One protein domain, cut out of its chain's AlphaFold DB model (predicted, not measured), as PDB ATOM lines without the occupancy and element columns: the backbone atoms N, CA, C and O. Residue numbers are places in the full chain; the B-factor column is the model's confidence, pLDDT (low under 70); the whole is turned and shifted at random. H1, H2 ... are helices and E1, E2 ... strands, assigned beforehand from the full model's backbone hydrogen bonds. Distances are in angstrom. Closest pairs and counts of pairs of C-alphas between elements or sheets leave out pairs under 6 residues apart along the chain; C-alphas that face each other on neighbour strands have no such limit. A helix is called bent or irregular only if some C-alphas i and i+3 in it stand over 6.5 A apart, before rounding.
ATOM      1  N   VAL A   8      39.270  -4.696  46.571       78.12
ATOM      2  CA  VAL A   8      38.624  -4.383  47.848       78.12
ATOM      3  C   VAL A   8      37.585  -3.299  47.578       78.12
ATOM      4  O   VAL A   8      37.923  -2.228  47.085       78.12
ATOM      5  N   ILE A   9      36.319  -3.586  47.876       77.19
ATOM      6  CA  ILE A   9      35.199  -2.671  47.617       77.19
ATOM      7  C   ILE A   9      34.833  -1.878  48.870       77.19
ATOM      8  O   ILE A   9      34.477  -0.706  48.779       77.19
ATOM      9  N   ALA A  10      34.920  -2.507  50.045       82.25
ATOM     10  CA  ALA A  10      34.604  -1.870  51.318       82.25
ATOM     11  C   ALA A  10      35.352  -2.528  52.480       82.25
ATOM     12  O   ALA A  10      35.558  -3.745  52.489       82.25
ATOM     13  N   GLN A  11      35.693  -1.728  53.490       82.88
ATOM     14  CA  GLN A  11      36.256  -2.199  54.750       82.88
ATOM     15  C   GLN A  11      35.665  -1.393  55.911       82.88
ATOM     16  O   GLN A  11      35.795  -0.172  55.951       82.88
ATOM     17  N   GLU A  12      35.010  -2.072  56.854       78.88
ATOM     18  CA  GLU A  12      34.422  -1.450  58.046       78.88
ATOM     19  C   GLU A  12      34.659  -2.324  59.276       78.88
ATOM     20  O   GLU A  12      34.178  -3.458  59.369       78.88
ATOM     21  N   GLY A  13      35.412  -1.788  60.240       79.75
ATOM     22  CA  GLY A  13      35.830  -2.540  61.419       79.75
ATOM     23  C   GLY A  13      36.567  -3.821  61.021       79.75
ATOM     24  O   GLY A  13      37.618  -3.771  60.388       79.75
ATOM     25  N   GLN A  14      35.998  -4.967  61.391       77.31
ATOM     26  CA  GLN A  14      36.555  -6.295  61.110       77.31
ATOM     27  C   GLN A  14      36.128  -6.897  59.760       77.31
ATOM     28  O   GLN A  14      36.609  -7.969  59.402       77.31
ATOM     29  N   PHE A  15      35.208  -6.261  59.027       82.88
ATOM     30  CA  PHE A  15      34.678  -6.809  57.778       82.88
ATOM     31  C   PHE A  15      35.394  -6.216  56.573       82.88
ATOM     32  O   PHE A  15      35.543  -4.999  56.463       82.88
ATOM     33  N   THR A  16      35.804  -7.087  55.653       84.38
ATOM     34  CA  THR A  16      36.359  -6.703  54.353       84.38
ATOM     35  C   THR A  16      35.504  -7.335  53.263       84.38
ATOM     36  O   THR A  16      35.296  -8.544  53.273       84.38
ATOM     37  N   LEU A  17      35.002  -6.528  52.330       86.69
ATOM     38  CA  LEU A  17      34.300  -6.999  51.141       86.69
ATOM     39  C   LEU A  17      35.244  -6.921  49.948       86.69
ATOM     40  O   LEU A  17      35.580  -5.832  49.481       86.69
ATOM     41  N   VAL A  18      35.628  -8.083  49.434       86.88
ATOM     42  CA  VAL A  18      36.437  -8.203  48.218       86.88
ATOM     43  C   VAL A  18      35.578  -8.783  47.111       86.88
ATOM     44  O   VAL A  18      34.875  -9.772  47.330       86.88
ATOM     45  N   ALA A  19      35.618  -8.161  45.936       86.31
ATOM     46  CA  ALA A  19      34.819  -8.559  44.788       86.31
ATOM     47  C   ALA A  19      35.665  -8.691  43.518       86.31
ATOM     48  O   ALA A  19      36.728  -8.087  43.377       86.31
ATOM     49  N   SER A  20      35.168  -9.510  42.598       83.38
ATOM     50  CA  SER A  20      35.726  -9.748  41.274       83.38
ATOM     51  C   SER A  20      34.562 -10.084  40.353       83.38
ATOM     52  O   SER A  20      33.878 -11.090  40.554       83.38
ATOM     53  N   ASP A  21      34.292  -9.211  39.382       81.50
ATOM     54  CA  ASP A  21      33.126  -9.303  38.495       81.50
ATOM     55  C   ASP A  21      31.795  -9.462  39.270       81.50
ATOM     56  O   ASP A  21      31.310  -8.502  39.870       81.50
ATOM     57  N   LYS A  22      31.210 -10.668  39.294       85.06
ATOM     58  CA  LYS A  22      29.946 -11.001  39.987       85.06
ATOM     59  C   LYS A  22      30.147 -11.768  41.292       85.06
ATOM     60  O   LYS A  22      29.170 -12.100  41.973       85.06
ATOM     61  N   LEU A  23      31.392 -12.090  41.619       90.31
ATOM     62  CA  LEU A  23      31.752 -12.894  42.770       90.31
ATOM     63  C   LEU A  23      32.262 -12.009  43.903       90.31
ATOM     64  O   LEU A  23      32.939 -11.005  43.684       90.31
ATOM     65  N   VAL A  24      31.966 -12.418  45.128       91.00
ATOM     66  CA  VAL A  24      32.534 -11.850  46.347       91.00
ATOM     67  C   VAL A  24      33.289 -12.930  47.102       91.00
ATOM     68  O   VAL A  24      32.838 -14.077  47.184       91.00
ATOM     69  N   ASN A  25      34.440 -12.579  47.663       89.56
ATOM     70  CA  ASN A  25      35.227 -13.517  48.443       89.56
ATOM     71  C   ASN A  25      34.603 -13.686  49.833       89.56
ATOM     72  O   ASN A  25      34.869 -12.922  50.762       89.56
ATOM     73  N   SER A  26      33.769 -14.713  49.983       88.06
ATOM     74  CA  SER A  26      33.059 -15.024  51.228       88.06
ATOM     75  C   SER A  26      33.993 -15.299  52.404       88.06
ATOM     76  O   SER A  26      33.626 -15.090  53.559       88.06
ATOM     77  N   SER A  27      35.220 -15.725  52.122       84.75
ATOM     78  CA  SER A  27      36.215 -16.009  53.143       84.75
ATOM     79  C   SER A  27      36.886 -14.734  53.690       84.75
ATOM     80  O   SER A  27      37.472 -14.789  54.765       84.75
ATOM     81  N   THR A  28      36.741 -13.576  53.027       82.12
ATOM     82  CA  THR A  28      37.134 -12.253  53.578       82.12
ATOM     83  C   THR A  28      36.079 -11.641  54.508       82.12
ATOM     84  O   THR A  28      36.384 -10.750  55.299       82.12
ATOM     85  N   LEU A  29      34.846 -12.161  54.461       77.88
ATOM     86  CA  LEU A  29      33.716 -11.706  55.280       77.88
ATOM     87  C   LEU A  29      33.710 -12.304  56.693       77.88
ATOM     88  O   LEU A  29      32.947 -11.859  57.549       77.88
ATOM     89  N   GLN A  30      34.533 -13.323  56.941       68.31
ATOM     90  CA  GLN A  30      34.642 -13.973  58.239       68.31
ATOM     91  C   GLN A  30      35.891 -13.481  58.966       68.31
ATOM     92  O   GLN A  30      37.014 -13.735  58.532       68.31
ATOM     93  N   ALA A  31      35.705 -12.825  60.112       55.12
ATOM     94  CA  ALA A  31      36.792 -12.638  61.062       55.12
ATOM     95  C   ALA A  31      37.225 -14.027  61.565       55.12
ATOM     96  O   ALA A  31      36.408 -14.752  62.119       55.12
ATOM     97  N   GLN A  32      38.473 -14.398  61.273       50.47
ATOM     98  CA  GLN A  32      39.221 -15.568  61.752       50.47
ATOM     99  C   GLN A  32      38.407 -16.846  62.094       50.47
ATOM    100  O   GLN A  32      37.788 -16.971  63.144       50.47
ATOM    101  N   ALA A  33      38.599 -17.865  61.241       41.09
ATOM    102  CA  ALA A  33      38.648 -19.293  61.594       41.09
ATOM    103  C   ALA A  33      37.409 -20.205  61.451       41.09
ATOM    104  O   ALA A  33      37.358 -21.208  62.155       41.09
ATOM    105  N   GLN A  34      36.495 -20.014  60.485       51.62
ATOM    106  CA  GLN A  34      35.659 -21.147  60.005       51.62
ATOM    107  C   GLN A  34      35.419 -21.175  58.479       51.62
ATOM    108  O   GLN A  34      34.278 -21.057  58.022       51.62
ATOM    109  N   PRO A  35      36.463 -21.440  57.667       50.03
ATOM    110  CA  PRO A  35      36.348 -21.535  56.204       50.03
ATOM    111  C   PRO A  35      35.405 -22.650  55.701       50.03
ATOM    112  O   PRO A  35      34.991 -22.625  54.545       50.03
ATOM    113  N   LEU A  36      35.031 -23.620  56.547       51.44
ATOM    114  CA  LEU A  36      34.178 -24.761  56.177       51.44
ATOM    115  C   LEU A  36      32.667 -24.467  56.223       51.44
ATOM    116  O   LEU A  36      31.872 -25.298  55.788       51.44
ATOM    117  N   ALA A  37      32.247 -23.295  56.709       63.53
ATOM    118  CA  ALA A  37      30.828 -22.966  56.815       63.53
ATOM    119  C   ALA A  37      30.182 -22.742  55.429       63.53
ATOM    120  O   ALA A  37      29.080 -23.216  55.164       63.53
ATOM    121  N   ALA A  38      30.879 -22.091  54.499       71.81
ATOM    122  CA  ALA A  38      30.289 -21.710  53.216       71.81
ATOM    123  C   ALA A  38      30.017 -22.880  52.257       71.81
ATOM    124  O   ALA A  38      29.025 -22.849  51.533       71.81
ATOM    125  N   LEU A  39      30.844 -23.931  52.261       83.00
ATOM    126  CA  LEU A  39      30.587 -25.113  51.428       83.00
ATOM    127  C   LEU A  39      29.333 -25.860  51.897       83.00
ATOM    128  O   LEU A  39      28.504 -26.224  51.071       83.00
ATOM    129  N   GLY A  40      29.153 -26.005  53.214       84.50
ATOM    130  CA  GLY A  40      27.942 -26.604  53.781       84.50
ATOM    131  C   GLY A  40      26.683 -25.773  53.523       84.50
ATOM    132  O   GLY A  40      25.614 -26.337  53.329       84.50
ATOM    133  N   PHE A  41      26.801 -24.443  53.461       89.25
ATOM    134  CA  PHE A  41      25.693 -23.563  53.075       89.25
ATOM    135  C   PHE A  41      25.191 -23.836  51.646       89.25
ATOM    136  O   PHE A  41      23.981 -23.840  51.413       89.25
ATOM    137  N   LEU A  42      26.101 -24.095  50.700       91.56
ATOM    138  CA  LEU A  42      25.761 -24.344  49.293       91.56
ATOM    139  C   LEU A  42      25.017 -25.664  49.069       91.56
ATOM    140  O   LEU A  42      24.337 -25.806  48.058       91.56
ATOM    141  N   THR A  43      25.136 -26.613  49.996       90.81
ATOM    142  CA  THR A  43      24.497 -27.932  49.910       90.81
ATOM    143  C   THR A  43      23.190 -28.017  50.700       90.81
ATOM    144  O   THR A  43      22.611 -29.095  50.799       90.81
ATOM    145  N   LEU A  44      22.719 -26.918  51.303       89.00
ATOM    146  CA  LEU A  44      21.443 -26.909  52.021       89.00
ATOM    147  C   LEU A  44      20.277 -26.956  51.043       89.00
ATOM    148  O   LEU A  44      20.268 -26.216  50.060       89.00
ATOM    149  N   ASN A  45      19.249 -27.730  51.392       86.62
ATOM    150  CA  ASN A  45      18.010 -27.832  50.623       86.62
ATOM    151  C   ASN A  45      17.405 -26.454  50.300       86.62
ATOM    152  O   ASN A  45      17.015 -26.199  49.167       86.62
ATOM    153  N   ASP A  46      17.418 -25.528  51.261       84.12
ATOM    154  CA  ASP A  46      16.854 -24.184  51.084       84.12
ATOM    155  C   ASP A  46      17.716 -23.278  50.185       84.12
ATOM    156  O   ASP A  46      17.230 -22.290  49.625       84.12
ATOM    157  N   THR A  47      18.997 -23.616  50.003       89.88
ATOM    158  CA  THR A  47      19.930 -22.871  49.149       89.88
ATOM    159  C   THR A  47      19.847 -23.322  47.686       89.88
ATOM    160  O   THR A  47      20.008 -22.491  46.786       89.88
ATOM    161  N   LEU A  48      19.545 -24.599  47.414       91.38
ATOM    162  CA  LEU A  48      19.517 -25.156  46.051       91.38
ATOM    163  C   LEU A  48      18.571 -24.391  45.095       91.38
ATOM    164  O   LEU A  48      19.014 -24.026  44.000       91.38
ATOM    165  N   PRO A  49      17.327 -24.016  45.473       90.25
ATOM    166  CA  PRO A  49      16.450 -23.230  44.602       90.25
ATOM    167  C   PRO A  49      17.017 -21.848  44.256       90.25
ATOM    168  O   PRO A  49      16.793 -21.321  43.163       90.25
ATOM    169  N   LEU A  50      17.752 -21.219  45.179       91.88
ATOM    170  CA  LEU A  50      18.419 -19.946  44.908       91.88
ATOM    171  C   LEU A  50      19.572 -20.132  43.917       91.88
ATOM    172  O   LEU A  50      19.681 -19.353  42.972       91.88
ATOM    173  N   ILE A  51      20.375 -21.181  44.085       94.62
ATOM    174  CA  ILE A  51      21.458 -21.532  43.162       94.62
ATOM    175  C   ILE A  51      20.914 -21.749  41.743       94.62
ATOM    176  O   ILE A  51      21.428 -21.141  40.805       94.62
ATOM    177  N   HIS A  52      19.841 -22.529  41.574       92.88
ATOM    178  CA  HIS A  52      19.216 -22.749  40.262       92.88
ATOM    179  C   HIS A  52      18.720 -21.444  39.624       92.88
ATOM    180  O   HIS A  52      18.958 -21.203  38.439       92.88
ATOM    181  N   ARG A  53      18.092 -20.556  40.410       92.94
ATOM    182  CA  ARG A  53      17.663 -19.232  39.924       92.94
ATOM    183  C   ARG A  53      18.839 -18.372  39.469       92.94
ATOM    184  O   ARG A  53      18.732 -17.710  38.439       92.94
ATOM    185  N   ILE A  54      19.948 -18.365  40.210       93.56
ATOM    186  CA  ILE A  54      21.163 -17.635  39.819       93.56
ATOM    187  C   ILE A  54      21.725 -18.221  38.520       93.56
ATOM    188  O   ILE A  54      21.987 -17.473  37.582       93.56
ATOM    189  N   ALA A  55      21.837 -19.546  38.423       93.12
ATOM    190  CA  ALA A  55      22.340 -20.226  37.232       93.12
ATOM    191  C   ALA A  55      21.522 -19.879  35.975       93.12
ATOM    192  O   ALA A  55      22.083 -19.539  34.932       93.12
ATOM    193  N   ALA A  56      20.191 -19.884  36.098       91.00
ATOM    194  CA  ALA A  56      19.276 -19.485  35.033       91.00
ATOM    195  C   ALA A  56      19.476 -18.017  34.616       91.00
ATOM    196  O   ALA A  56      19.591 -17.732  33.426       91.00
ATOM    197  N   LYS A  57      19.602 -17.087  35.577       90.12
ATOM    198  CA  LYS A  57      19.896 -15.666  35.296       90.12
ATOM    199  C   LYS A  57      21.239 -15.460  34.593       90.12
ATOM    200  O   LYS A  57      21.383 -14.523  33.815       90.12
ATOM    201  N   LEU A  58      22.223 -16.313  34.873       88.69
ATOM    202  CA  LEU A  58      23.540 -16.284  34.234       88.69
ATOM    203  C   LEU A  58      23.553 -16.950  32.845       88.69
ATOM    204  O   LEU A  58      24.606 -16.982  32.212       88.69
ATOM    205  N   GLY A  59      22.420 -17.487  32.371       91.00
ATOM    206  CA  GLY A  59      22.334 -18.213  31.100       91.00
ATOM    207  C   GLY A  59      23.030 -19.577  31.124       91.00
ATOM    208  O   GLY A  59      23.348 -20.127  30.074       91.00
ATOM    209  N   LYS A  60      23.296 -20.117  32.319       93.69
ATOM    210  CA  LYS A  60      23.994 -21.389  32.541       93.69
ATOM    211  C   LYS A  60      23.177 -22.270  33.489       93.69
ATOM    212  O   LYS A  60      23.606 -22.482  34.624       93.69
ATOM    213  N   PRO A  61      21.981 -22.729  33.082       92.56
ATOM    214  CA  PRO A  61      21.133 -23.541  33.943       92.56
ATOM    215  C   PRO A  61      21.873 -24.802  34.403       92.56
ATOM    216  O   PRO A  61      22.576 -25.454  33.631       92.56
ATOM    217  N   LEU A  62      21.717 -25.127  35.683       94.00
ATOM    218  CA  LEU A  62      22.211 -26.373  36.252       94.00
ATOM    219  C   LEU A  62      21.252 -27.515  35.915       94.00
ATOM    220  O   LEU A  62      20.052 -27.297  35.780       94.00
ATOM    221  N   SER A  63      21.783 -28.735  35.821       95.62
ATOM    222  CA  SER A  63      20.965 -29.945  35.680       95.62
ATOM    223  C   SER A  63      19.981 -30.082  36.845       95.62
ATOM    224  O   SER A  63      20.377 -29.909  37.996       95.62
ATOM    225  N   ASP A  64      18.740 -30.472  36.552       93.75
ATOM    226  CA  ASP A  64      17.672 -30.649  37.547       93.75
ATOM    227  C   ASP A  64      18.021 -31.656  38.650       93.75
ATOM    228  O   ASP A  64      17.513 -31.550  39.764       93.75
ATOM    229  N   LYS A  65      18.953 -32.585  38.392       94.69
ATOM    230  CA  LYS A  65      19.448 -33.518  39.418       94.69
ATOM    231  C   LYS A  65      20.075 -32.800  40.619       94.69
ATOM    232  O   LYS A  65      20.112 -33.349  41.712       94.69
ATOM    233  N   TRP A  66      20.571 -31.575  40.423       95.62
ATOM    234  CA  TRP A  66      21.158 -30.753  41.482       95.62
ATOM    235  C   TRP A  66      20.121 -30.059  42.371       95.62
ATOM    236  O   TRP A  66      20.506 -29.434  43.357       95.62
ATOM    237  N   ALA A  67      18.824 -30.201  42.076       90.75
ATOM    238  CA  ALA A  67      17.751 -29.783  42.970       90.75
ATOM    239  C   ALA A  67      17.513 -30.785  44.117       90.75
ATOM    240  O   ALA A  67      16.897 -30.425  45.117       90.75
ATOM    241  N   ASP A  68      18.002 -32.023  43.990       92.12
ATOM    242  CA  ASP A  68      17.891 -33.048  45.027       92.12
ATOM    243  C   ASP A  68      19.099 -33.026  45.978       92.12
ATOM    244  O   ASP A  68      20.244 -33.278  45.588       92.12
ATOM    245  N   VAL A  69      18.830 -32.780  47.263       91.69
ATOM    246  CA  VAL A  69      19.854 -32.726  48.314       91.69
ATOM    247  C   VAL A  69      20.575 -34.064  48.508       91.69
ATOM    248  O   VAL A  69      21.765 -34.071  48.840       91.69
ATOM    249  N   ALA A  70      19.899 -35.196  48.278       93.38
ATOM    250  CA  ALA A  70      20.524 -36.512  48.399       93.38
ATOM    251  C   ALA A  70      21.562 -36.712  47.286       93.38
ATOM    252  O   ALA A  70      22.703 -37.093  47.560       93.38
ATOM    253  N   THR A  71      21.208 -36.350  46.052       94.06
ATOM    254  CA  THR A  71      22.120 -36.352  44.903       94.06
ATOM    255  C   THR A  71      23.308 -35.414  45.113       94.06
ATOM    256  O   THR A  71      24.450 -35.822  44.896       94.06
ATOM    257  N   VAL A  72      23.074 -34.185  45.586       93.12
ATOM    258  CA  VAL A  72      24.151 -33.230  45.914       93.12
ATOM    259  C   VAL A  72      25.091 -33.800  46.977       93.12
ATOM    260  O   VAL A  72      26.307 -33.698  46.839       93.12
ATOM    261  N   SER A  73      24.546 -34.444  48.012       89.69
ATOM    262  CA  SER A  73      25.344 -35.044  49.087       89.69
ATOM    263  C   SER A  73      26.177 -36.233  48.604       89.69
ATOM    264  O   SER A  73      27.313 -36.393  49.042       89.69
ATOM    265  N   ALA A  74      25.646 -37.040  47.682       94.12
ATOM    266  CA  ALA A  74      26.350 -38.186  47.111       94.12
ATOM    267  C   ALA A  74      27.415 -37.791  46.069       94.12
ATOM    268  O   ALA A  74      28.386 -38.517  45.883       94.12
ATOM    269  N   GLN A  75      27.237 -36.658  45.382       95.12
ATOM    270  CA  GLN A  75      28.069 -36.219  44.251       95.12
ATOM    271  C   GLN A  75      28.621 -34.796  44.461       95.12
ATOM    272  O   GLN A  75      28.559 -33.953  43.562       95.12
ATOM    273  N   GLN A  76      29.167 -34.507  45.648       91.12
ATOM    274  CA  GLN A  76      29.607 -33.153  46.018       91.12
ATOM    275  C   GLN A  76      30.647 -32.563  45.054       91.12
ATOM    276  O   GLN A  76      30.523 -31.405  44.655       91.12
ATOM    277  N   ASP A  77      31.642 -33.345  44.633       92.50
ATOM    278  CA  ASP A  77      32.691 -32.862  43.727       92.50
ATOM    279  C   ASP A  77      32.130 -32.434  42.365       92.50
ATOM    280  O   ASP A  77      32.501 -31.390  41.821       92.50
ATOM    281  N   ASP A  78      31.197 -33.214  41.819       95.75
ATOM    282  CA  ASP A  78      30.522 -32.904  40.558       95.75
ATOM    283  C   ASP A  78      29.609 -31.690  40.690       95.75
ATOM    284  O   ASP A  78      29.572 -30.842  39.794       95.75
ATOM    285  N   PHE A  79      28.929 -31.561  41.828       96.00
ATOM    286  CA  PHE A  79      28.130 -30.387  42.138       96.00
ATOM    287  C   PHE A  79      28.997 -29.121  42.189       96.00
ATOM    288  O   PHE A  79      28.709 -28.154  41.484       96.00
ATOM    289  N   PHE A  80      30.117 -29.122  42.921       93.81
ATOM    290  CA  PHE A  80      31.015 -27.961  42.979       93.81
ATOM    291  C   PHE A  80      31.671 -27.647  41.626       93.81
ATOM    292  O   PHE A  80      31.840 -26.472  41.286       93.81
ATOM    293  N   ARG A  81      31.978 -28.662  40.805       94.62
ATOM    294  CA  ARG A  81      32.410 -28.456  39.411       94.62
ATOM    295  C   ARG A  81      31.331 -27.776  38.567       94.62
ATOM    296  O   ARG A  81      31.652 -26.879  37.777       94.62
ATOM    297  N   ALA A  82      30.067 -28.153  38.750       95.81
ATOM    298  CA  ALA A  82      28.940 -27.523  38.072       95.81
ATOM    299  C   ALA A  82      28.765 -26.059  38.516       95.81
ATOM    300  O   ALA A  82      28.648 -25.178  37.663       95.81
ATOM    301  N   LEU A  83      28.859 -25.774  39.822       95.69
ATOM    302  CA  LEU A  83      28.812 -24.404  40.354       95.69
ATOM    303  C   LEU A  83      29.933 -23.519  39.801       95.69
ATOM    304  O   LEU A  83      29.678 -22.373  39.424       95.69
ATOM    305  N   LYS A  84      31.156 -24.054  39.701       94.12
ATOM    306  CA  LYS A  84      32.296 -23.342  39.110       94.12
ATOM    307  C   LYS A  84      32.061 -23.029  37.636       94.12
ATOM    308  O   LYS A  84      32.230 -21.891  37.212       94.12
ATOM    309  N   THR A  85      31.610 -24.013  36.860       93.94
ATOM    310  CA  THR A  85      31.305 -23.841  35.427       93.94
ATOM    311  C   THR A  85      30.205 -22.798  35.197       93.94
ATOM    312  O   THR A  85      30.286 -21.974  34.275       93.94
ATOM    313  N   ALA A  86      29.201 -22.792  36.077       93.25
ATOM    314  CA  ALA A  86      28.116 -21.819  36.082       93.25
ATOM    315  C   ALA A  86      28.552 -20.410  36.533       93.25
ATOM    316  O   ALA A  86      27.818 -19.454  36.302       93.25
ATOM    317  N   GLY A  87      29.745 -20.252  37.123       91.62
ATOM    318  CA  GLY A  87      30.209 -18.980  37.684       91.62
ATOM    319  C   GLY A  87      29.469 -18.584  38.966       91.62
ATOM    320  O   GLY A  87      29.270 -17.401  39.219       91.62
ATOM    321  N   ILE A  88      29.008 -19.569  39.743       94.25
ATOM    322  CA  ILE A  88      28.242 -19.355  40.981       94.25
ATOM    323  C   ILE A  88      29.146 -19.411  42.208       94.25
ATOM    324  O   ILE A  88      28.964 -18.637  43.144       94.25
ATOM    325  N   ALA A  89      30.093 -20.342  42.224       92.81
ATOM    326  CA  ALA A  89      31.045 -20.472  43.310       92.81
ATOM    327  C   ALA A  89      32.366 -21.022  42.788       92.81
ATOM    328  O   ALA A  89      32.380 -21.937  41.965       92.81
ATOM    329  N   GLU A  90      33.475 -20.504  43.297       91.19
ATOM    330  CA  GLU A  90      34.793 -21.049  43.006       91.19
ATOM    331  C   GLU A  90      35.706 -20.985  44.222       91.19
ATOM    332  O   GLU A  90      35.665 -20.053  45.022       91.19
ATOM    333  N   ARG A  91      36.555 -22.003  44.363       87.44
ATOM    334  CA  ARG A  91      37.615 -22.013  45.364       87.44
ATOM    335  C   ARG A  91      38.928 -21.649  44.690       87.44
ATOM    336  O   ARG A  91      39.386 -22.374  43.805       87.44
ATOM    337  N   VAL A  92      39.540 -20.565  45.151       86.00
ATOM    338  CA  VAL A  92      40.887 -20.148  44.762       86.00
ATOM    339  C   VAL A  92      41.872 -20.687  45.810       86.00
ATOM    340  O   VAL A  92      41.700 -20.407  47.000       86.00
ATOM    341  N   PRO A  93      42.869 -21.505  45.423       80.75
ATOM    342  CA  PRO A  93      43.857 -22.043  46.358       80.75
ATOM    343  C   PRO A  93      44.671 -20.957  47.075       80.75
ATOM    344  O   PRO A  93      44.962 -19.912  46.496       80.75
ATOM    345  N   GLY A  94      45.088 -21.242  48.312       74.06
ATOM    346  CA  GLY A  94      45.939 -20.381  49.142       74.06
ATOM    347  C   GLY A  94      45.272 -19.943  50.450       74.06
ATOM    348  O   GLY A  94      44.134 -20.323  50.737       74.06
ATOM    349  N   ASP A  95      45.984 -19.116  51.216       70.69
ATOM    350  CA  ASP A  95      45.516 -18.554  52.485       70.69
ATOM    351  C   ASP A  95      45.193 -17.068  52.317       70.69
ATOM    352  O   ASP A  95      46.032 -16.290  51.860       70.69
ATOM    353  N   ILE A  96      43.991 -16.663  52.723       69.06
ATOM    354  CA  ILE A  96      43.601 -15.247  52.757       69.06
ATOM    355  C   ILE A  96      44.399 -14.517  53.814       69.06
ATOM    356  O   ILE A  96      44.766 -15.085  54.841       69.06
ATOM    357  N   ALA A  97      44.608 -13.225  53.586       61.56
ATOM    358  CA  ALA A  97      45.231 -12.338  54.552       61.56
ATOM    359  C   ALA A  97      46.713 -12.651  54.828       61.56
ATOM    360  O   ALA A  97      47.337 -11.983  55.656       61.56
ATOM    361  N   ARG A  98      47.319 -13.611  54.107       63.41
ATOM    362  CA  ARG A  98      48.776 -13.731  54.064       63.41
ATOM    363  C   ARG A  98      49.333 -12.568  53.256       63.41
ATOM    364  O   ARG A  98      48.935 -12.324  52.119       63.41
ATOM    365  N   ARG A  99      50.294 -11.864  53.852       55.44
ATOM    366  CA  ARG A  99      51.143 -10.933  53.113       55.44
ATOM    367  C   ARG A  99      51.975 -11.757  52.135       55.44
ATOM    368  O   ARG A  99      52.767 -12.599  52.567       55.44
ATOM    369  N   GLY A 100      51.753 -11.563  50.837       52.69
ATOM    370  CA  GLY A 100      52.608 -12.154  49.809       52.69
ATOM    371  C   GLY A 100      54.019 -11.578  49.920       52.69
ATOM    372  O   GLY A 100      54.208 -10.521  50.515       52.69
ATOM    373  N   LYS A 101      55.041 -12.240  49.378       45.56
ATOM    374  CA  LYS A 101      56.312 -11.539  49.141       45.56
ATOM    375  C   LYS A 101      56.089 -10.586  47.967       45.56
ATOM    376  O   LYS A 101      55.509 -11.003  46.972       45.56
ATOM    377  N   LEU A 102      56.534  -9.335  48.084       46.56
ATOM    378  CA  LEU A 102      56.726  -8.498  46.896       46.56
ATOM    379  C   LEU A 102      57.783  -9.192  46.034       46.56
ATOM    380  O   LEU A 102      58.882  -9.469  46.534       46.56
ATOM    381  N   ASP A 103      57.443  -9.510  44.785       43.84
ATOM    382  CA  ASP A 103      58.396 -10.122  43.861       43.84
ATOM    383  C   ASP A 103      59.683  -9.282  43.812       43.84
ATOM    384  O   ASP A 103      59.662  -8.051  43.800       43.84
ATOM    385  N   GLY A 104      60.827  -9.962  43.921       46.62
ATOM    386  CA  GLY A 104      62.152  -9.333  43.938       46.62
ATOM    387  C   GLY A 104      62.679  -8.843  45.298       46.62
ATOM    388  O   GLY A 104      63.852  -8.480  45.380       46.62
ATOM    389  N   ARG A 105      61.908  -8.869  46.401       43.72
ATOM    390  CA  ARG A 105      62.404  -8.424  47.727       43.72
ATOM    391  C   ARG A 105      62.349  -9.533  48.778       43.72
ATOM    392  O   ARG A 105      61.294  -9.886  49.292       43.72
ATOM    393  N   LYS A 106      63.524 -10.041  49.183       45.22
ATOM    394  CA  LYS A 106      63.673 -11.127  50.182       45.22
ATOM    395  C   LYS A 106      63.113 -10.799  51.580       45.22
ATOM    396  O   LYS A 106      62.840 -11.733  52.331       45.22
ATOM    397  N   HIS A 107      62.927  -9.517  51.916       41.84
ATOM    398  CA  HIS A 107      62.613  -9.065  53.282       41.84
ATOM    399  C   HIS A 107      61.423  -8.097  53.397       41.84
ATOM    400  O   HIS A 107      61.124  -7.644  54.499       41.84
ATOM    401  N   ALA A 108      60.728  -7.781  52.301       43.16
ATOM    402  CA  ALA A 108      59.529  -6.948  52.356       43.16
ATOM    403  C   ALA A 108      58.287  -7.845  52.391       43.16
ATOM    404  O   ALA A 108      58.024  -8.589  51.444       43.16
ATOM    405  N   PHE A 109      57.516  -7.775  53.477       48.66
ATOM    406  CA  PHE A 109      56.146  -8.276  53.450       48.66
ATOM    407  C   PHE A 109      55.364  -7.422  52.446       48.66
ATOM    408  O   PHE A 109      55.303  -6.204  52.599       48.66
ATOM    409  N   GLY A 110      54.828  -8.048  51.407       57.19
ATOM    410  CA  GLY A 110      54.011  -7.404  50.389       57.19
ATOM    411  C   GLY A 110      52.597  -7.097  50.862       57.19
ATOM    412  O   GLY A 110      52.249  -7.273  52.036       57.19
ATOM    413  N   GLU A 111      51.787  -6.621  49.919       62.88
ATOM    414  CA  GLU A 111      50.366  -6.371  50.130       62.88
ATOM    415  C   GLU A 111      49.633  -7.656  50.537       62.88
ATOM    416  O   GLU A 111      50.087  -8.786  50.310       62.88
ATOM    417  N   ILE A 112      48.501  -7.474  51.211       68.75
ATOM    418  CA  ILE A 112      47.658  -8.588  51.617       68.75
ATOM    419  C   ILE A 112      47.003  -9.184  50.365       68.75
ATOM    420  O   ILE A 112      46.248  -8.495  49.682       68.75
ATOM    421  N   ASP A 113      47.246 -10.471  50.087       73.25
ATOM    422  CA  ASP A 113      46.537 -11.163  49.009       73.25
ATOM    423  C   ASP A 113      45.157 -11.614  49.509       73.25
ATOM    424  O   ASP A 113      45.019 -12.498  50.364       73.25
ATOM    425  N   TYR A 114      44.118 -10.975  48.978       78.62
ATOM    426  CA  TYR A 114      42.722 -11.313  49.248       78.62
ATOM    427  C   TYR A 114      42.115 -12.238  48.186       78.62
ATOM    428  O   TYR A 114      40.911 -12.488  48.219       78.62
ATOM    429  N   ARG A 115      42.898 -12.732  47.219       80.38
ATOM    430  CA  ARG A 115      42.388 -13.621  46.165       80.38
ATOM    431  C   ARG A 115      42.115 -15.047  46.625       80.38
ATOM    432  O   ARG A 115      41.109 -15.591  46.171       80.38
ATOM    433  N   PRO A 116      42.952 -15.687  47.462       82.62
ATOM    434  CA  PRO A 116      42.663 -17.045  47.908       82.62
ATOM    435  C   PRO A 116      41.322 -17.145  48.639       82.62
ATOM    436  O   PRO A 116      40.790 -16.144  49.100       82.62
ATOM    437  N   GLY A 117      40.763 -18.345  48.772       84.81
ATOM    438  CA  GLY A 117      39.518 -18.576  49.512       84.81
ATOM    439  C   GLY A 117      38.322 -18.939  48.638       84.81
ATOM    440  O   GLY A 117      38.466 -19.319  47.474       84.81
ATOM    441  N   LEU A 118      37.131 -18.897  49.237       88.94
ATOM    442  CA  LEU A 118      35.892 -19.249  48.556       88.94
ATOM    443  C   LEU A 118      35.169 -18.000  48.062       88.94
ATOM    444  O   LEU A 118      34.709 -17.160  48.839       88.94
ATOM    445  N   TRP A 119      34.986 -17.951  46.757       91.25
ATOM    446  CA  TRP A 119      34.234 -16.935  46.054       91.25
ATOM    447  C   TRP A 119      32.818 -17.423  45.798       91.25
ATOM    448  O   TRP A 119      32.618 -18.544  45.334       91.25
ATOM    449  N   LEU A 120      31.838 -16.581  46.112       92.44
ATOM    450  CA  LEU A 120      30.417 -16.847  45.914       92.44
ATOM    451  C   LEU A 120      29.811 -15.759  45.042       92.44
ATOM    452  O   LEU A 120      30.192 -14.595  45.144       92.44
ATOM    453  N   HIS A 121      28.815 -16.116  44.240       93.19
ATOM    454  CA  HIS A 121      27.997 -15.139  43.542       93.19
ATOM    455  C   HIS A 121      27.419 -14.144  44.547       93.19
ATOM    456  O   HIS A 121      26.944 -14.533  45.616       93.19
ATOM    457  N   ARG A 122      27.435 -12.859  44.197       90.50
ATOM    458  CA  ARG A 122      26.981 -11.763  45.059       90.50
ATOM    459  C   ARG A 122      25.615 -12.019  45.707       90.50
ATOM    460  O   ARG A 122      25.458 -11.788  46.903       90.50
ATOM    461  N   ASP A 123      24.655 -12.541  44.943       91.06
ATOM    462  CA  ASP A 123      23.297 -12.849  45.427       91.06
ATOM    463  C   ASP A 123      23.264 -13.899  46.558       91.06
ATOM    464  O   ASP A 123      22.269 -13.996  47.273       91.06
ATOM    465  N   LEU A 124      24.336 -14.679  46.750       91.88
ATOM    466  CA  LEU A 124      24.469 -15.655  47.837       91.88
ATOM    467  C   LEU A 124      25.078 -15.060  49.110       91.88
ATOM    468  O   LEU A 124      24.942 -15.659  50.174       91.88
ATOM    469  N   ALA A 125      25.715 -13.892  49.042       89.88
ATOM    470  CA  ALA A 125      26.471 -13.338  50.162       89.88
ATOM    471  C   ALA A 125      25.585 -12.944  51.355       89.88
ATOM    472  O   ALA A 125      25.904 -13.274  52.497       89.88
ATOM    473  N   LEU A 126      24.448 -12.283  51.107       88.38
ATOM    474  CA  LEU A 126      23.515 -11.907  52.172       88.38
ATOM    475  C   LEU A 126      22.781 -13.127  52.774       88.38
ATOM    476  O   LEU A 126      22.749 -13.239  54.000       88.38
ATOM    477  N   PRO A 127      22.240 -14.076  51.977       88.44
ATOM    478  CA  PRO A 127      21.742 -15.351  52.500       88.44
ATOM    479  C   PRO A 127      22.775 -16.114  53.337       88.44
ATOM    480  O   PRO A 127      22.443 -16.623  54.406       88.44
ATOM    481  N   TYR A 128      24.033 -16.131  52.895       88.31
ATOM    482  CA  TYR A 128      25.125 -16.750  53.635       88.31
ATOM    483  C   TYR A 128      25.355 -16.081  54.999       88.31
ATOM    484  O   TYR A 128      25.438 -16.769  56.017       88.31
ATOM    485  N   ALA A 129      25.381 -14.746  55.059       85.38
ATOM    486  CA  ALA A 129      25.516 -14.021  56.322       85.38
ATOM    487  C   ALA A 129      24.347 -14.269  57.286       85.38
ATOM    488  O   ALA A 129      24.574 -14.484  58.477       85.38
ATOM    489  N   ARG A 130      23.109 -14.318  56.778       83.62
ATOM    490  CA  ARG A 130      21.917 -14.652  57.581       83.62
ATOM    491  C   ARG A 130      21.997 -16.057  58.165       83.62
ATOM    492  O   ARG A 130      21.647 -16.261  59.323       83.62
ATOM    493  N   TRP A 131      22.493 -17.015  57.388       84.81
ATOM    494  CA  TRP A 131      22.697 -18.384  57.853       84.81
ATOM    495  C   TRP A 131      23.800 -18.500  58.917       84.81
ATOM    496  O   TRP A 131      23.681 -19.292  59.852       84.81
ATOM    497  N   ILE A 132      24.859 -17.688  58.834       79.19
ATOM    498  CA  ILE A 132      25.829 -17.571  59.933       79.19
ATOM    499  C   ILE A 132      25.131 -17.014  61.184       79.19
ATOM    500  O   ILE A 132      25.269 -17.582  62.267       79.19
ATOM    501  N   GLY A 133      24.355 -15.936  61.037       72.81
ATOM    502  CA  GLY A 133      23.637 -15.289  62.138       72.81
ATOM    503  C   GLY A 133      22.591 -16.178  62.815       72.81
ATOM    504  O   GLY A 133      22.453 -16.134  64.036       72.81
ATOM    505  N   SER A 134      21.913 -17.054  62.066       73.19
ATOM    506  CA  SER A 134      20.906 -17.974  62.615       73.19
ATOM    507  C   SER A 134      21.484 -19.044  63.545       73.19
ATOM    508  O   SER A 134      20.733 -19.696  64.265       73.19
ATOM    509  N   ARG A 135      22.807 -19.250  63.533       70.25
ATOM    510  CA  ARG A 135      23.505 -20.173  64.441       70.25
ATOM    511  C   ARG A 135      23.813 -19.549  65.805       70.25
ATOM    512  O   ARG A 135      24.229 -20.260  66.715       70.25
ATOM    513  N   VAL A 136      23.621 -18.237  65.952       64.62
ATOM    514  CA  VAL A 136      23.766 -17.521  67.222       64.62
ATOM    515  C   VAL A 136      22.440 -17.592  67.980       64.62
ATOM    516  O   VAL A 136      21.381 -17.374  67.397       64.62
ATOM    517  N   VAL A 137      22.484 -17.895  69.281       62.19
ATOM    518  CA  VAL A 137      21.288 -18.012  70.133       62.19
ATOM    519  C   VAL A 137      21.256 -16.860  71.147       62.19
ATOM    520  O   VAL A 137      22.189 -16.744  71.943       62.19
ATOM    521  N   PRO A 138      20.200 -16.021  71.170       72.31
ATOM    522  CA  PRO A 138      19.054 -16.004  70.249       72.31
ATOM    523  C   PRO A 138      19.429 -15.471  68.849       72.31
ATOM    524  O   PRO A 138      20.360 -14.664  68.755       72.31
ATOM    525  N   PRO A 139      18.683 -15.836  67.785       66.38
ATOM    526  CA  PRO A 139      18.909 -15.291  66.448       66.38
ATOM    527  C   PRO A 139      18.763 -13.770  66.458       66.38
ATOM    528  O   PRO A 139      17.733 -13.231  66.867       66.38
ATOM    529  N   ARG A 140      19.806 -13.062  66.029       68.38
ATOM    530  CA  ARG A 140      19.825 -11.599  65.933       68.38
ATOM    531  C   ARG A 140      20.527 -11.195  64.652       68.38
ATOM    532  O   ARG A 140      21.484 -11.850  64.245       68.38
ATOM    533  N   LYS A 141      20.081 -10.082  64.070       72.81
ATOM    534  CA  LYS A 141      20.756  -9.462  62.932       72.81
ATOM    535  C   LYS A 141      22.211  -9.186  63.300       72.81
ATOM    536  O   LYS A 141      22.488  -8.469  64.265       72.81
ATOM    537  N   THR A 142      23.127  -9.771  62.545       79.12
ATOM    538  CA  THR A 142      24.559  -9.635  62.808       79.12
ATOM    539  C   THR A 142      25.118  -8.339  62.211       79.12
ATOM    540  O   THR A 142      24.600  -7.835  61.210       79.12
ATOM    541  N   PRO A 143      26.221  -7.795  62.761       82.56
ATOM    542  CA  PRO A 143      26.947  -6.695  62.125       82.56
ATOM    543  C   PRO A 143      27.370  -6.999  60.677       82.56
ATOM    544  O   PRO A 143      27.417  -6.087  59.856       82.56
ATOM    545  N   LEU A 144      27.607  -8.277  60.348       83.50
ATOM    546  CA  LEU A 144      27.913  -8.727  58.990       83.50
ATOM    547  C   LEU A 144      26.725  -8.535  58.036       83.50
ATOM    548  O   LEU A 144      26.914  -8.065  56.918       83.50
ATOM    549  N   GLU A 145      25.502  -8.865  58.462       84.62
ATOM    550  CA  GLU A 145      24.301  -8.636  57.648       84.62
ATOM    551  C   GLU A 145      24.107  -7.150  57.344       84.62
ATOM    552  O   GLU A 145      23.904  -6.789  56.190       84.62
ATOM    553  N   SER A 146      24.233  -6.281  58.353       85.81
ATOM    554  CA  SER A 146      24.134  -4.827  58.160       85.81
ATOM    555  C   SER A 146      25.224  -4.291  57.224       85.81
ATOM    556  O   SER A 146      24.942  -3.458  56.364       85.81
ATOM    557  N   PHE A 147      26.458  -4.789  57.357       87.38
ATOM    558  CA  PHE A 147      27.569  -4.450  56.467       87.38
ATOM    559  C   PHE A 147      27.271  -4.856  55.015       87.38
ATOM    560  O   PHE A 147      27.401  -4.044  54.099       87.38
ATOM    561  N   LEU A 148      26.810  -6.087  54.790       87.94
ATOM    562  CA  LEU A 148      26.479  -6.561  53.448       87.94
ATOM    563  C   LEU A 148      25.272  -5.842  52.851       87.94
ATOM    564  O   LEU A 148      25.308  -5.507  51.676       87.94
ATOM    565  N   GLU A 149      24.224  -5.558  53.622       88.19
ATOM    566  CA  GLU A 149      23.084  -4.777  53.129       88.19
ATOM    567  C   GLU A 149      23.517  -3.377  52.676       88.19
ATOM    568  O   GLU A 149      23.074  -2.906  51.629       88.19
ATOM    569  N   LYS A 150      24.440  -2.740  53.406       86.12
ATOM    570  CA  LYS A 150      24.996  -1.432  53.041       86.12
ATOM    571  C   LYS A 150      25.798  -1.484  51.737       86.12
ATOM    572  O   LYS A 150      25.601  -0.638  50.869       86.12
ATOM    573  N   HIS A 151      26.679  -2.472  51.581       84.31
ATOM    574  CA  HIS A 151      27.665  -2.498  50.487       84.31
ATOM    575  C   HIS A 151      27.245  -3.326  49.268       84.31
ATOM    576  O   HIS A 151      27.739  -3.099  48.168       84.31
ATOM    577  N   LEU A 152      26.287  -4.243  49.423       81.50
ATOM    578  CA  LEU A 152      25.680  -5.009  48.330       81.50
ATOM    579  C   LEU A 152      24.373  -4.394  47.817       81.50
ATOM    580  O   LEU A 152      23.718  -5.022  46.989       81.50
ATOM    581  N   SER A 153      23.977  -3.199  48.252       67.69
ATOM    582  CA  SER A 153      22.864  -2.457  47.630       67.69
ATOM    583  C   SER A 153      23.324  -1.570  46.464       67.69
ATOM    584  O   SER A 153      22.521  -1.181  45.620       67.69
TER     585      SER A 153
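This is residues 8 to 153 of the 212 residues of an uncharacterized protein of Pseudomonas sp. RIT 412 (UniProt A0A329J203). A strongly twisted five-stranded sheet has a helical hairpin, H6 and H7, over one face, and a cluster of four helices, H2 to H5, at one end of the longest axis, where H5 is beside the edge strand E4. At the other end of that axis a small two-stranded hairpin, E5 and E6, reaches out as an arm, while H1 is beside H6. The printed part has 146 residues, with seven named helices and seven named strands in the order E1 E2 E3 H1 H2 H3 H4 H5 E4 E5 E6 E7 H6 H7, and its class is mixed, helices and strands. The large sheet has the order E1 - E2 - E3 - E7 - E4 and is antiparallel throughout, as is the pair E5 - E6. The whole is compact, with a radius of gyration of the C-alphas of 16.3 A and spans of 52 by 38 by 26 A.

E1, residues 8 to 12, E2, residues 15 to 20, and E3, residues 23 to 25, form a meander, each strand the antiparallel neighbour of the one before. E1 and E2 are a hairpin, with N 17 and O 10 at 2.8 A; E2 and E3 are another, with N 20 and O 23 at 2.9 A. The pairing is staggered: E2 pairs with E1 over residues 15 to 18 and with E3 over 19 to 20. E7, residues 117 to 121, is antiparallel to E3, with N 24 and O 120 at 2.8 A. On its other side is E4, residues 89 to 92, with N 92 and O 117 at 2.8 A. H6, residues 122 to 133, and H7, residues 143 to 151, lie on the same face of this sheet, making two layers, helices on one face of a sheet. Their heights over the sheet are 9.7 A and 9.2 A. This helical hairpin touches at the C-alphas of Ala 129 and Glu 145, 5.7 A apart, at a shallow tilt of 18 degrees, opposite ways. H1, residues 37 to 42, only grazes the sheet; it touches H6 at a steep tilt of 55 degrees, the C-alphas of Phe 41 and Tyr 128 being closest at 6.9 A. H5, residues 76 to 86, stands at the sheet's level, with a height over the sheet of 2.5 A; its closest C-alphas to E4 are Lys 84 and Glu 90, 5.2 A. H2, residues 48 to 57, touches H3, residues 64 to 67, at the C-alphas of Leu 48 and Ala 67, 5.8 A apart. H4, residues 69 to 74, is close to but not clearly touching H5, the C-alphas of Val 72 and Phe 79 being closest at 6.2 A. E5, residues 99 to 101, and E6, residues 109 to 112, are a hairpin with N 110 and O 100 at 2.7 A, apart from E4 and E7. Every O i to N i+4 pair is within hydrogen-bond range in H1, H2, H4, H5 and H7, against 6 of 8 in H6; H3 is too short for such a pair.

E1 begins at C-alpha 8, (38.624, -4.383, 47.848), and is 11.4 A long; E2 is 16.8 A and E7 13.4 A. Among the helices H6 measures 17.8 A, H5 15.1 A, H2 14.3 A and H7 12.4 A. H6 is irregular, but only just: C-alphas 123 and 126 are 6.8 A apart. H7 ends at C-alpha 151, (27.665, -2.498, 50.487).

The C-alphas farthest apart are those of Asp 64 and His 107, 52.3 A. The printed part has no cut, and the link from E3 to H1, 11 residues, is long. Mean pLDDT of the printed part is 80.7; it is under 70 at residues 30 to 37, 96 to 112, 136 to 137, 139 to 140 and 153.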